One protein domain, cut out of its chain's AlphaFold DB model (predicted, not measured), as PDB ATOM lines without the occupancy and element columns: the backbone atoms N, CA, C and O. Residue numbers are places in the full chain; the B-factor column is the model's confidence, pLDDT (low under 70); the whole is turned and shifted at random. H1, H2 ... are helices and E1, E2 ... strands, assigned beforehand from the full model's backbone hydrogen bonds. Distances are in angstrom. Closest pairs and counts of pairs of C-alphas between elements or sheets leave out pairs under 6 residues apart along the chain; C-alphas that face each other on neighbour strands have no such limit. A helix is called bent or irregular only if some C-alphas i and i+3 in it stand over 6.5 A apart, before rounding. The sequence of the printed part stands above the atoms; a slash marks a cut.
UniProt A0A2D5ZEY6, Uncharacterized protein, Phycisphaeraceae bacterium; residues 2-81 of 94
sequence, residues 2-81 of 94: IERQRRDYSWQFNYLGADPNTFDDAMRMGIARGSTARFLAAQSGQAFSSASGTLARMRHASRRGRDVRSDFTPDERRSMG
ATOM      1  N   ILE A   2      67.522  64.399 563.297       77.12
ATOM      2  CA  ILE A   2      66.216  63.778 563.578       77.12
ATOM      3  C   ILE A   2      65.102  64.798 563.852       77.12
ATOM      4  O   ILE A   2      64.023  64.671 563.286       77.12
ATOM      5  N   GLU A   3      65.368  65.860 564.615       80.00
ATOM      6  CA  GLU A   3      64.332  66.843 564.980       80.00
ATOM      7  C   GLU A   3      63.675  67.528 563.769       80.00
ATOM      8  O   GLU A   3      62.452  67.608 563.672       80.00
ATOM      9  N   ARG A   4      64.481  67.940 562.780       82.44
ATOM     10  CA  ARG A   4      63.967  68.531 561.537       82.44
ATOM     11  C   ARG A   4      63.109  67.531 560.760       82.44
ATOM     12  O   ARG A   4      62.077  67.905 560.226       82.44
ATOM     13  N   GLN A   5      63.515  66.262 560.714       85.62
ATOM     14  CA  GLN A   5      62.776  65.221 559.994       85.62
ATOM     15  C   GLN A   5      61.455  64.852 560.684       85.62
ATOM     16  O   GLN A   5      60.448  64.651 560.005       85.62
ATOM     17  N   ARG A   6      61.428  64.835 562.023       83.62
ATOM     18  CA  ARG A   6      60.194  64.663 562.804       83.62
ATOM     19  C   ARG A   6      59.222  65.813 562.563       83.62
ATOM     20  O   ARG A   6      58.050  65.566 562.315       83.62
ATOM     21  N   ARG A   7      59.703  67.057 562.596       83.88
ATOM     22  CA  ARG A   7      58.851  68.242 562.443       83.88
ATOM     23  C   ARG A   7      58.358  68.442 561.010       83.88
ATOM     24  O   ARG A   7      57.169  68.644 560.802       83.88
ATOM     25  N   ASP A   8      59.263  68.382 560.036       88.00
ATOM     26  CA  ASP A   8      58.961  68.806 558.665       88.00
ATOM     27  C   ASP A   8      58.332  67.671 557.837       88.00
ATOM     28  O   ASP A   8      57.565  67.932 556.913       88.00
ATOM     29  N   TYR A   9      58.616  66.407 558.182       85.56
ATOM     30  CA  TYR A   9      58.142  65.234 557.436       85.56
ATOM     31  C   TYR A   9      57.377  64.221 558.290       85.56
ATOM     32  O   TYR A   9      57.013  63.158 557.786       85.56
ATOM     33  N   SER A  10      57.124  64.518 559.570       84.69
ATOM     34  CA  SER A  10      56.431  63.603 560.494       84.69
ATOM     35  C   SER A  10      57.095  62.222 560.603       84.69
ATOM     36  O   SER A  10      56.419  61.224 560.867       84.69
ATOM     37  N   TRP A  11      58.415  62.141 560.385       88.62
ATOM     38  CA  TRP A  11      59.141  60.877 560.495       88.62
ATOM     39  C   TRP A  11      59.135  60.376 561.936       88.62
ATOM     40  O   TRP A  11      59.275  61.147 562.883       88.62
ATOM     41  N   GLN A  12      58.996  59.064 562.080       89.31
ATOM     42  CA  GLN A  12      59.049  58.359 563.353       89.31
ATOM     43  C   GLN A  12      60.257  57.428 563.322       89.31
ATOM     44  O   GLN A  12      60.501  56.779 562.304       89.31
ATOM     45  N   PHE A  13      61.013  57.376 564.415       90.50
ATOM     46  CA  PHE A  13      62.270  56.633 564.468       90.50
ATOM     47  C   PHE A  13      62.232  55.598 565.576       90.50
ATOM     48  O   PHE A  13      61.896  55.910 566.715       90.50
ATOM     49  N   ASN A  14      62.642  54.387 565.223       91.81
ATOM     50  CA  ASN A  14      62.887  53.295 566.143       91.81
ATOM     51  C   ASN A  14      64.362  52.923 566.066       91.81
ATOM     52  O   ASN A  14      64.889  52.758 564.965       91.81
ATOM     53  N   TYR A  15      65.009  52.777 567.219       92.06
ATOM     54  CA  TYR A  15      66.387  52.305 567.302       92.06
ATOM     55  C   TYR A  15      66.431  50.942 567.982       92.06
ATOM     56  O   TYR A  15      65.896  50.767 569.077       92.06
ATOM     57  N   LEU A  16      67.057  49.977 567.315       91.81
ATOM     58  CA  LEU A  16      67.289  48.637 567.837       91.81
ATOM     59  C   LEU A  16      68.780  48.346 567.764       91.81
ATOM     60  O   LEU A  16      69.382  48.514 566.703       91.81
ATOM     61  N   GLY A  17      69.343  47.861 568.861       92.19
ATOM     62  CA  GLY A  17      70.740  47.454 568.916       92.19
ATOM     63  C   GLY A  17      70.928  46.211 569.774       92.19
ATOM     64  O   GLY A  17      70.145  45.941 570.686       92.19
ATOM     65  N   ALA A  18      71.954  45.430 569.442       91.06
ATOM     66  CA  ALA A  18      72.352  44.265 570.229       91.06
ATOM     67  C   ALA A  18      73.397  44.614 571.303       91.06
ATOM     68  O   ALA A  18      73.685  43.800 572.179       91.06
ATOM     69  N   ASP A  19      73.956  45.824 571.239       87.81
ATOM     70  CA  ASP A  19      75.081  46.243 572.064       87.81
ATOM     71  C   ASP A  19      74.622  46.864 573.394       87.81
ATOM     72  O   ASP A  19      73.549  47.477 573.459       87.81
ATOM     73  N   PRO A  20      75.431  46.791 574.467       84.62
ATOM     74  CA  PRO A  20      75.122  47.449 575.740       84.62
ATOM     75  C   PRO A  20      74.925  48.968 575.618       84.62
ATOM     76  O   PRO A  20      74.058  49.533 576.277       84.62
ATOM     77  N   ASN A  21      75.644  49.612 574.694       88.56
ATOM     78  CA  ASN A  21      75.609  51.067 574.497       88.56
ATOM     79  C   ASN A  21      74.435  51.551 573.625       88.56
ATOM     80  O   ASN A  21      74.337  52.742 573.332       88.56
ATOM     81  N   THR A  22      73.520  50.655 573.233       89.75
ATOM     82  CA  THR A  22      72.381  50.947 572.339       89.75
ATOM     83  C   THR A  22      71.594  52.193 572.764       89.75
ATOM     84  O   THR A  22      71.191  52.995 571.921       89.75
ATOM     85  N   PHE A  23      71.376  52.385 574.067       89.69
ATOM     86  CA  PHE A  23      70.636  53.540 574.580       89.69
ATOM     87  C   PHE A  23      71.414  54.849 574.471       89.69
ATOM     88  O   PHE A  23      70.844  55.855 574.047       89.69
ATOM     89  N   ASP A  24      72.701  54.841 574.807       90.75
ATOM     90  CA  ASP A  24      73.554  56.026 574.713       90.75
ATOM     91  C   ASP A  24      73.722  56.474 573.263       90.75
ATOM     92  O   ASP A  24      73.632  57.666 572.954       90.75
ATOM     93  N   ASP A  25      73.883  55.518 572.352       90.31
ATOM     94  CA  ASP A  25      73.995  55.797 570.926       90.31
ATOM     95  C   ASP A  25      72.683  56.358 570.361       90.31
ATOM     96  O   ASP A  25      72.695  57.366 569.647       90.31
ATOM     97  N   ALA A  26      71.534  55.797 570.752       90.81
ATOM     98  CA  ALA A  26      70.225  56.328 570.379       90.81
ATOM     99  C   ALA A  26      70.004  57.760 570.893       90.81
ATOM    100  O   ALA A  26      69.535  58.629 570.147       90.81
ATOM    101  N   MET A  27      70.387  58.038 572.143       89.62
ATOM    102  CA  MET A  27      70.280  59.374 572.730       89.62
ATOM    103  C   MET A  27      71.158  60.390 571.995       89.62
ATOM    104  O   MET A  27      70.690  61.491 571.701       89.62
ATOM    105  N   ARG A  28      72.388  60.018 571.612       90.44
ATOM    106  CA  ARG A  28      73.275  60.868 570.793       90.44
ATOM    107  C   ARG A  28      72.675  61.200 569.427       90.44
ATOM    108  O   ARG A  28      72.933  62.275 568.886       90.44
ATOM    109  N   MET A  29      71.845  60.314 568.877       88.50
ATOM    110  CA  MET A  29      71.111  60.551 567.629       88.50
ATOM    111  C   MET A  29      69.846  61.408 567.820       88.50
ATOM    112  O   MET A  29      69.311  61.937 566.841       88.50
ATOM    113  N   GLY A  30      69.392  61.596 569.062       88.56
ATOM    114  CA  GLY A  30      68.154  62.299 569.401       88.56
ATOM    115  C   GLY A  30      66.908  61.408 569.355       88.56
ATOM    116  O   GLY A  30      65.804  61.912 569.148       88.56
ATOM    117  N   ILE A  31      67.071  60.091 569.509       89.25
ATOM    118  CA  ILE A  31      65.970  59.124 569.597       89.25
ATOM    119  C   ILE A  31      65.625  58.916 571.073       89.25
ATOM    120  O   ILE A  31      66.497  58.696 571.911       89.25
ATOM    121  N   ALA A  32      64.337  58.996 571.405       90.12
ATOM    122  CA  ALA A  32      63.875  58.814 572.776       90.12
ATOM    123  C   ALA A  32      64.085  57.367 573.252       90.12
ATOM    124  O   ALA A  32      63.908  56.415 572.486       90.12
ATOM    125  N   ARG A  33      64.357  57.189 574.553       88.94
ATOM    126  CA  ARG A  33      64.504  55.861 575.177       88.94
ATOM    127  C   ARG A  33      63.277  54.973 574.954       88.94
ATOM    128  O   ARG A  33      63.429  53.776 574.739       88.94
ATOM    129  N   GLY A  34      62.075  55.556 574.937       89.44
ATOM    130  CA  GLY A  34      60.823  54.850 574.640       89.44
ATOM    131  C   GLY A  34      60.815  54.179 573.262       89.44
ATOM    132  O   GLY A  34      60.368  53.038 573.136       89.44
ATOM    133  N   SER A  35      61.410  54.826 572.259       92.31
ATOM    134  CA  SER A  35      61.523  54.319 570.885       92.31
ATOM    135  C   SER A  35      62.843  53.577 570.628       92.31
ATOM    136  O   SER A  35      63.202  53.310 569.480       92.31
ATOM    137  N   THR A  36      63.559  53.235 571.700       94.00
ATOM    138  CA  THR A  36      64.819  52.488 571.681       94.00
ATOM    139  C   THR A  36      64.662  51.174 572.439       94.00
ATOM    140  O   THR A  36      64.092  51.168 573.532       94.00
ATOM    141  N   ALA A  37      65.177  50.075 571.890       91.94
ATOM    142  CA  ALA A  37      65.218  48.781 572.570       91.94
ATOM    143  C   ALA A  37      66.558  48.073 572.339       91.94
ATOM    144  O   ALA A  37      67.087  48.077 571.223       91.94
ATOM    145  N   ARG A  38      67.080  47.440 573.397       92.94
ATOM    146  CA  ARG A  38      68.182  46.481 573.290       92.94
ATOM    147  C   ARG A  38      67.599  45.090 573.046       92.94
ATOM    148  O   ARG A  38      66.570  44.746 573.621       92.94
ATOM    149  N   PHE A  39      68.248  44.280 572.219       91.62
ATOM    150  CA  PHE A  39      67.881  42.875 572.031       91.62
ATOM    151  C   PHE A  39      69.086  41.958 572.232       91.62
ATOM    152  O   PHE A  39      70.228  42.367 572.039       91.62
ATOM    153  N   LEU A  40      68.855  40.699 572.606       90.12
ATOM    154  CA  LEU A  40      69.924  39.698 572.606       90.12
ATOM    155  C   LEU A  40      70.176  39.225 571.175       90.12
ATOM    156  O   LEU A  40      69.235  38.849 570.486       90.12
ATOM    157  N   ALA A  41      71.433  39.150 570.731       87.69
ATOM    158  CA  ALA A  41      71.760  38.724 569.364       87.69
ATOM    159  C   ALA A  41      71.157  37.350 568.988       87.69
ATOM    160  O   ALA A  41      70.670  37.164 567.871       87.69
ATOM    161  N   ALA A  42      71.105  36.416 569.947       90.38
ATOM    162  CA  ALA A  42      70.462  35.105 569.794       90.38
ATOM    163  C   ALA A  42      68.935  35.178 569.585       90.38
ATOM    164  O   ALA A  42      68.321  34.202 569.163       90.38
ATOM    165  N   GLN A  43      68.329  36.333 569.864       90.75
ATOM    166  CA  GLN A  43      66.902  36.617 569.757       90.75
ATOM    167  C   GLN A  43      66.564  37.624 568.645       90.75
ATOM    168  O   GLN A  43      65.532  38.298 568.670       90.75
ATOM    169  N   SER A  44      67.418  37.721 567.623       90.12
ATOM    170  CA  SER A  44      67.203  38.592 566.458       90.12
ATOM    171  C   SER A  44      65.853  38.360 565.761       90.12
ATOM    172  O   SER A  44      65.221  39.311 565.300       90.12
ATOM    173  N   GLY A  45      65.359  37.116 565.740       91.19
ATOM    174  CA  GLY A  45      64.030  36.786 565.218       91.19
ATOM    175  C   GLY A  45      62.891  37.414 566.030       91.19
ATOM    176  O   GLY A  45      61.963  37.982 565.449       91.19
ATOM    177  N   GLN A  46      62.968  37.371 567.366       91.94
ATOM    178  CA  GLN A  46      61.986  38.035 568.229       91.94
ATOM    179  C   GLN A  46      62.097  39.559 568.118       91.94
ATOM    180  O   GLN A  46      61.077  40.235 568.011       91.94
ATOM    181  N   ALA A  47      63.317  40.093 568.039       91.88
ATOM    182  CA  ALA A  47      63.571  41.514 567.811       91.88
ATOM    183  C   ALA A  47      62.903  42.023 566.524       91.88
ATOM    184  O   ALA A  47      62.185  43.026 566.537       91.88
ATOM    185  N   PHE A  48      63.053  41.279 565.424       91.81
ATOM    186  CA  PHE A  48      62.395  41.595 564.159       91.81
ATOM    187  C   PHE A  48      60.864  41.520 564.254       91.81
ATOM    188  O   PHE A  48      60.165  42.397 563.737       91.81
ATOM    189  N   SER A  49      60.332  40.493 564.925       93.31
ATOM    190  CA  SER A  49      58.887  40.334 565.135       93.31
ATOM    191  C   SER A  49      58.299  41.510 565.921       93.31
ATOM    192  O   SER A  49      57.306  42.107 565.502       93.31
ATOM    193  N   SER A  50      58.964  41.924 566.996       92.69
ATOM    194  CA  SER A  50      58.518  43.021 567.855       92.69
ATOM    195  C   SER A  50      58.644  44.387 567.179       92.69
ATOM    196  O   SER A  50      57.717  45.198 567.256       92.69
ATOM    197  N   ALA A  51      59.709  44.621 566.405       92.44
ATOM    198  CA  ALA A  51      59.806  45.797 565.537       92.44
ATOM    199  C   ALA A  51      58.681  45.824 564.485       92.44
ATOM    200  O   ALA A  51      58.045  46.859 564.261       92.44
ATOM    201  N   SER A  52      58.367  44.674 563.885       92.81
ATOM    202  CA  SER A  52      57.259  44.542 562.932       92.81
ATOM    203  C   SER A  52      55.898  44.822 563.581       92.81
ATOM    204  O   SER A  52      55.061  45.503 562.982       92.81
ATOM    205  N   GLY A  53      55.687  44.354 564.816       93.19
ATOM    206  CA  GLY A  53      54.495  44.632 565.621       93.19
ATOM    207  C   GLY A  53      54.322  46.123 565.919       93.19
ATOM    208  O   GLY A  53      53.241  46.680 565.702       93.19
ATOM    209  N   THR A  54      55.407  46.801 566.297       93.44
ATOM    210  CA  THR A  54      55.423  48.259 566.498       93.44
ATOM    211  C   THR A  54      55.044  49.003 565.213       93.44
ATOM    212  O   THR A  54      54.132  49.835 565.223       93.44
ATOM    213  N   LEU A  55      55.624  48.635 564.066       92.56
ATOM    214  CA  LEU A  55      55.268  49.227 562.770       92.56
ATOM    215  C   LEU A  55      53.804  48.975 562.377       92.56
ATOM    216  O   LEU A  55      53.171  49.831 561.752       92.56
ATOM    217  N   ALA A  56      53.256  47.803 562.698       93.94
ATOM    218  CA  ALA A  56      51.849  47.495 562.456       93.94
ATOM    219  C   ALA A  56      50.928  48.382 563.313       93.94
ATOM    220  O   ALA A  56      49.962  48.947 562.788       93.94
ATOM    221  N   ARG A  57      51.264  48.579 564.596       93.75
ATOM    222  CA  ARG A  57      50.559  49.493 565.510       93.75
ATOM    223  C   ARG A  57      50.592  50.933 565.003       93.75
ATOM    224  O   ARG A  57      49.547  51.578 564.951       93.75
ATOM    225  N   MET A  58      51.753  51.412 564.563       93.19
ATOM    226  CA  MET A  58      51.911  52.762 564.010       93.19
ATOM    227  C   MET A  58      51.057  52.973 562.755       93.19
ATOM    228  O   MET A  58      50.331  53.962 562.653       93.19
ATOM    229  N   ARG A  59      51.078  52.014 561.819       92.44
ATOM    230  CA  ARG A  59      50.235  52.056 560.612       92.44
ATOM    231  C   ARG A  59      48.749  52.055 560.956       92.44
ATOM    232  O   ARG A  59      47.975  52.775 560.332       92.44
ATOM    233  N   HIS A  60      48.337  51.267 561.947       94.19
ATOM    234  CA  HIS A  60      46.947  51.232 562.401       94.19
ATOM    235  C   HIS A  60      46.510  52.551 563.049       94.19
ATOM    236  O   HIS A  60      45.437  53.055 562.713       94.19
ATOM    237  N   ALA A  61      47.352  53.140 563.902       92.31
ATOM    238  CA  ALA A  61      47.104  54.444 564.512       92.31
ATOM    239  C   ALA A  61      46.966  55.542 563.447       92.31
ATOM    240  O   ALA A  61      45.956  56.247 563.428       92.31
ATOM    241  N   SER A  62      47.906  55.592 562.499       91.31
ATOM    242  CA  SER A  62      47.895  56.538 561.380       91.31
ATOM    243  C   SER A  62      46.609  56.433 560.550       91.31
ATOM    244  O   SER A  62      45.926  57.433 560.338       91.31
ATOM    245  N   ARG A  63      46.195  55.214 560.171       93.06
ATOM    246  CA  ARG A  63      44.949  54.983 559.409       93.06
ATOM    247  C   ARG A  63      43.683  55.419 560.147       93.06
ATOM    248  O   ARG A  63      42.666  55.656 559.504       93.06
ATOM    249  N   ARG A  64      43.720  55.485 561.479       94.50
ATOM    250  CA  ARG A  64      42.594  55.910 562.324       94.50
ATOM    251  C   ARG A  64      42.679  57.380 562.744       94.50
ATOM    252  O   ARG A  64      41.878  57.790 563.578       94.50
ATOM    253  N   GLY A  65      43.645  58.141 562.224       90.38
ATOM    254  CA  GLY A  65      43.880  59.530 562.627       90.38
ATOM    255  C   GLY A  65      44.268  59.676 564.102       90.38
ATOM    256  O   GLY A  65      44.018  60.713 564.704       90.38
ATOM    257  N   ARG A  66      44.818  58.617 564.709       90.44
ATOM    258  CA  ARG A  66      45.305  58.633 566.092       90.44
ATOM    259  C   ARG A  66      46.778  59.017 566.123       90.44
ATOM    260  O   ARG A  66      47.494  58.843 565.140       90.44
ATOM    261  N   ASP A  67      47.214  59.472 567.291       88.75
ATOM    262  CA  ASP A  67      48.618  59.753 567.577       88.75
ATOM    263  C   ASP A  67      49.505  58.526 567.288       88.75
ATOM    264  O   ASP A  67      49.216  57.409 567.736       88.75
ATOM    265  N   VAL A  68      50.564  58.728 566.501       89.25
ATOM    266  CA  VAL A  68      51.483  57.665 566.076       89.25
ATOM    267  C   VAL A  68      52.658  57.639 567.037       89.25
ATOM    268  O   VAL A  68      53.561  58.464 566.953       89.25
ATOM    269  N   ARG A  69      52.657  56.651 567.932       89.25
ATOM    270  CA  ARG A  69      53.739  56.444 568.898       89.25
ATOM    271  C   ARG A  69      54.679  55.352 568.417       89.25
ATOM    272  O   ARG A  69      54.237  54.231 568.164       89.25
ATOM    273  N   SER A  70      55.963  55.681 568.334       90.38
ATOM    274  CA  SER A  70      57.050  54.751 568.021       90.38
ATOM    275  C   SER A  70      57.550  53.979 569.240       90.38
ATOM    276  O   SER A  70      58.448  53.160 569.110       90.38
ATOM    277  N   ASP A  71      57.003  54.200 570.432       92.81
ATOM    278  CA  ASP A  71      57.531  53.553 571.630       92.81
ATOM    279  C   ASP A  71      57.286  52.039 571.635       92.81
ATOM    280  O   ASP A  71      56.183  51.569 571.327       92.81
ATOM    281  N   PHE A  72      58.318  51.287 572.027       90.19
ATOM    282  CA  PHE A  72      58.215  49.859 572.304       90.19
ATOM    283  C   PHE A  72      57.491  49.636 573.625       90.19
ATOM    284  O   PHE A  72      57.845  50.226 574.652       90.19
ATOM    285  N   THR A  73      56.507  48.746 573.610       90.81
ATOM    286  CA  THR A  73      55.799  48.314 574.817       90.81
ATOM    287  C   THR A  73      56.703  47.463 575.717       90.81
ATOM    288  O   THR A  73      57.661  46.854 575.231       90.81
ATOM    289  N   PRO A  74      56.401  47.361 577.026       87.88
ATOM    290  CA  PRO A  74      57.135  46.473 577.929       87.88
ATOM    291  C   PRO A  74      57.141  45.008 577.471       87.88
ATOM    292  O   PRO A  74      58.149  44.326 577.621       87.88
ATOM    293  N   ASP A  75      56.043  44.526 576.880       86.75
ATOM    294  CA  ASP A  75      55.953  43.159 576.350       86.75
ATOM    295  C   ASP A  75      56.846  42.954 575.125       86.75
ATOM    296  O   ASP A  75      57.568  41.960 575.048       86.75
ATOM    297  N   GLU A  76      56.851  43.918 574.197       88.69
ATOM    298  CA  GLU A  76      57.761  43.901 573.050       88.69
ATOM    299  C   GLU A  76      59.211  43.873 573.533       88.69
ATOM    300  O   GLU A  76      59.952  42.998 573.107       88.69
ATOM    301  N   ARG A  77      59.602  44.734 574.477       87.88
ATOM    302  CA  ARG A  77      60.960  44.763 575.050       87.88
ATOM    303  C   ARG A  77      61.355  43.427 575.682       87.88
ATOM    304  O   ARG A  77      62.372  42.848 575.309       87.88
ATOM    305  N   ARG A  78      60.495  42.876 576.548       87.56
ATOM    306  CA  ARG A  78      60.717  41.566 577.187       87.56
ATOM    307  C   ARG A  78      60.899  40.441 576.176       87.56
ATOM    308  O   ARG A  78      61.755  39.585 576.369       87.56
ATOM    309  N   SER A  79      60.124  40.442 575.093       87.44
ATOM    310  CA  SER A  79      60.225  39.405 574.060       87.44
ATOM    311  C   SER A  79      61.569  39.402 573.322       87.44
ATOM    312  O   SER A  79      61.973  38.359 572.815       87.44
ATOM    313  N   MET A  80      62.262  40.547 573.276       87.81
ATOM    314  CA  MET A  80      63.588  40.686 572.663       87.81
ATOM    315  C   MET A  80      64.730  40.289 573.613       87.81
ATOM    316  O   MET A  80      65.895  40.306 573.205       87.81
ATOM    317  N   GLY A  81      64.398  40.008 574.881       80.50
ATOM    318  CA  GLY A  81      65.297  39.544 575.941       80.50
ATOM    319  C   GLY A  81      66.419  40.500 576.326       80.50
ATOM    320  O   GLY A  81      67.232  40.154 577.180       80.50
TER     321      GLY A  81
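This is residues 2 to 81 of the 94 residues of an uncharacterized protein of Phycisphaeraceae bacterium (UniProt A0A2D5ZEY6). A short ribbon of two parallel strands, E1 and E2, sits in the middle, with H2 packed over one side and the long helix H3 running past the other. H4 folds back beside one part of H3, and H1 lies at the far end of H2's side. The 80 printed residues hold four named helices and two named strands, in the order H1, E1, H2, E2, H3, H4; the class is mostly helix. The whole is compact, with a radius of gyration of the C-alphas of 12.8 A and spans of 36 by 27 by 16 A.

Find C-alpha 15 at (66.387, 52.305, 567.302), where E1, residues 15 to 17, begins; E2 is residues 36 to 38. H2, residues 22 to 29, is 10.8 A long, and H1, residues 2 to 9, is 10.2 A. H3 runs 32.9 A from C-alpha 41 at (71.760, 38.724, 569.364) to C-alpha 63; it is irregular, C-alphas 42 and 45 being 8.1 A apart, with a kink of 28 degrees near residue 48. H4, residues 74 to 79, ends at (60.225, 39.405, 574.060).

E1 and E2 are parallel at 12 degrees, with N 37 and O 15 3.0 A apart, within hydrogen-bond range. E1, H2 and E2 form a strand-helix-strand unit, two parallel neighbour strands with a helix between, its crossover right-handed. The closest C-alphas of H2 and E2, Thr 22 and Arg 38, are 6.2 A apart. H1 and H2 are close but not clearly touching, Ile 2 and Met 29 having the closest C-alphas at 7.1 A. E1 and H3 are near each other, with 7 pairs of C-alphas within 10 A. H3, with residues 46 to 50 alone, touches H4 in a helical hairpin; the closest C-alphas, Ser 50 and Glu 76, are 5.3 A apart. They run opposite ways at a tilt of 38 degrees, only just steep. H2 and H3 are apart. Every O i to N i+4 pair is within hydrogen-bond range in H1, H2 and H4, and 17 of 19 in H3.

The two C-alphas farthest apart, of Asp 8 and Ala 42, are 37.3 A apart. The printed part has no cut and no long link. Its mean pLDDT is 89.8, and no printed residue is under 70.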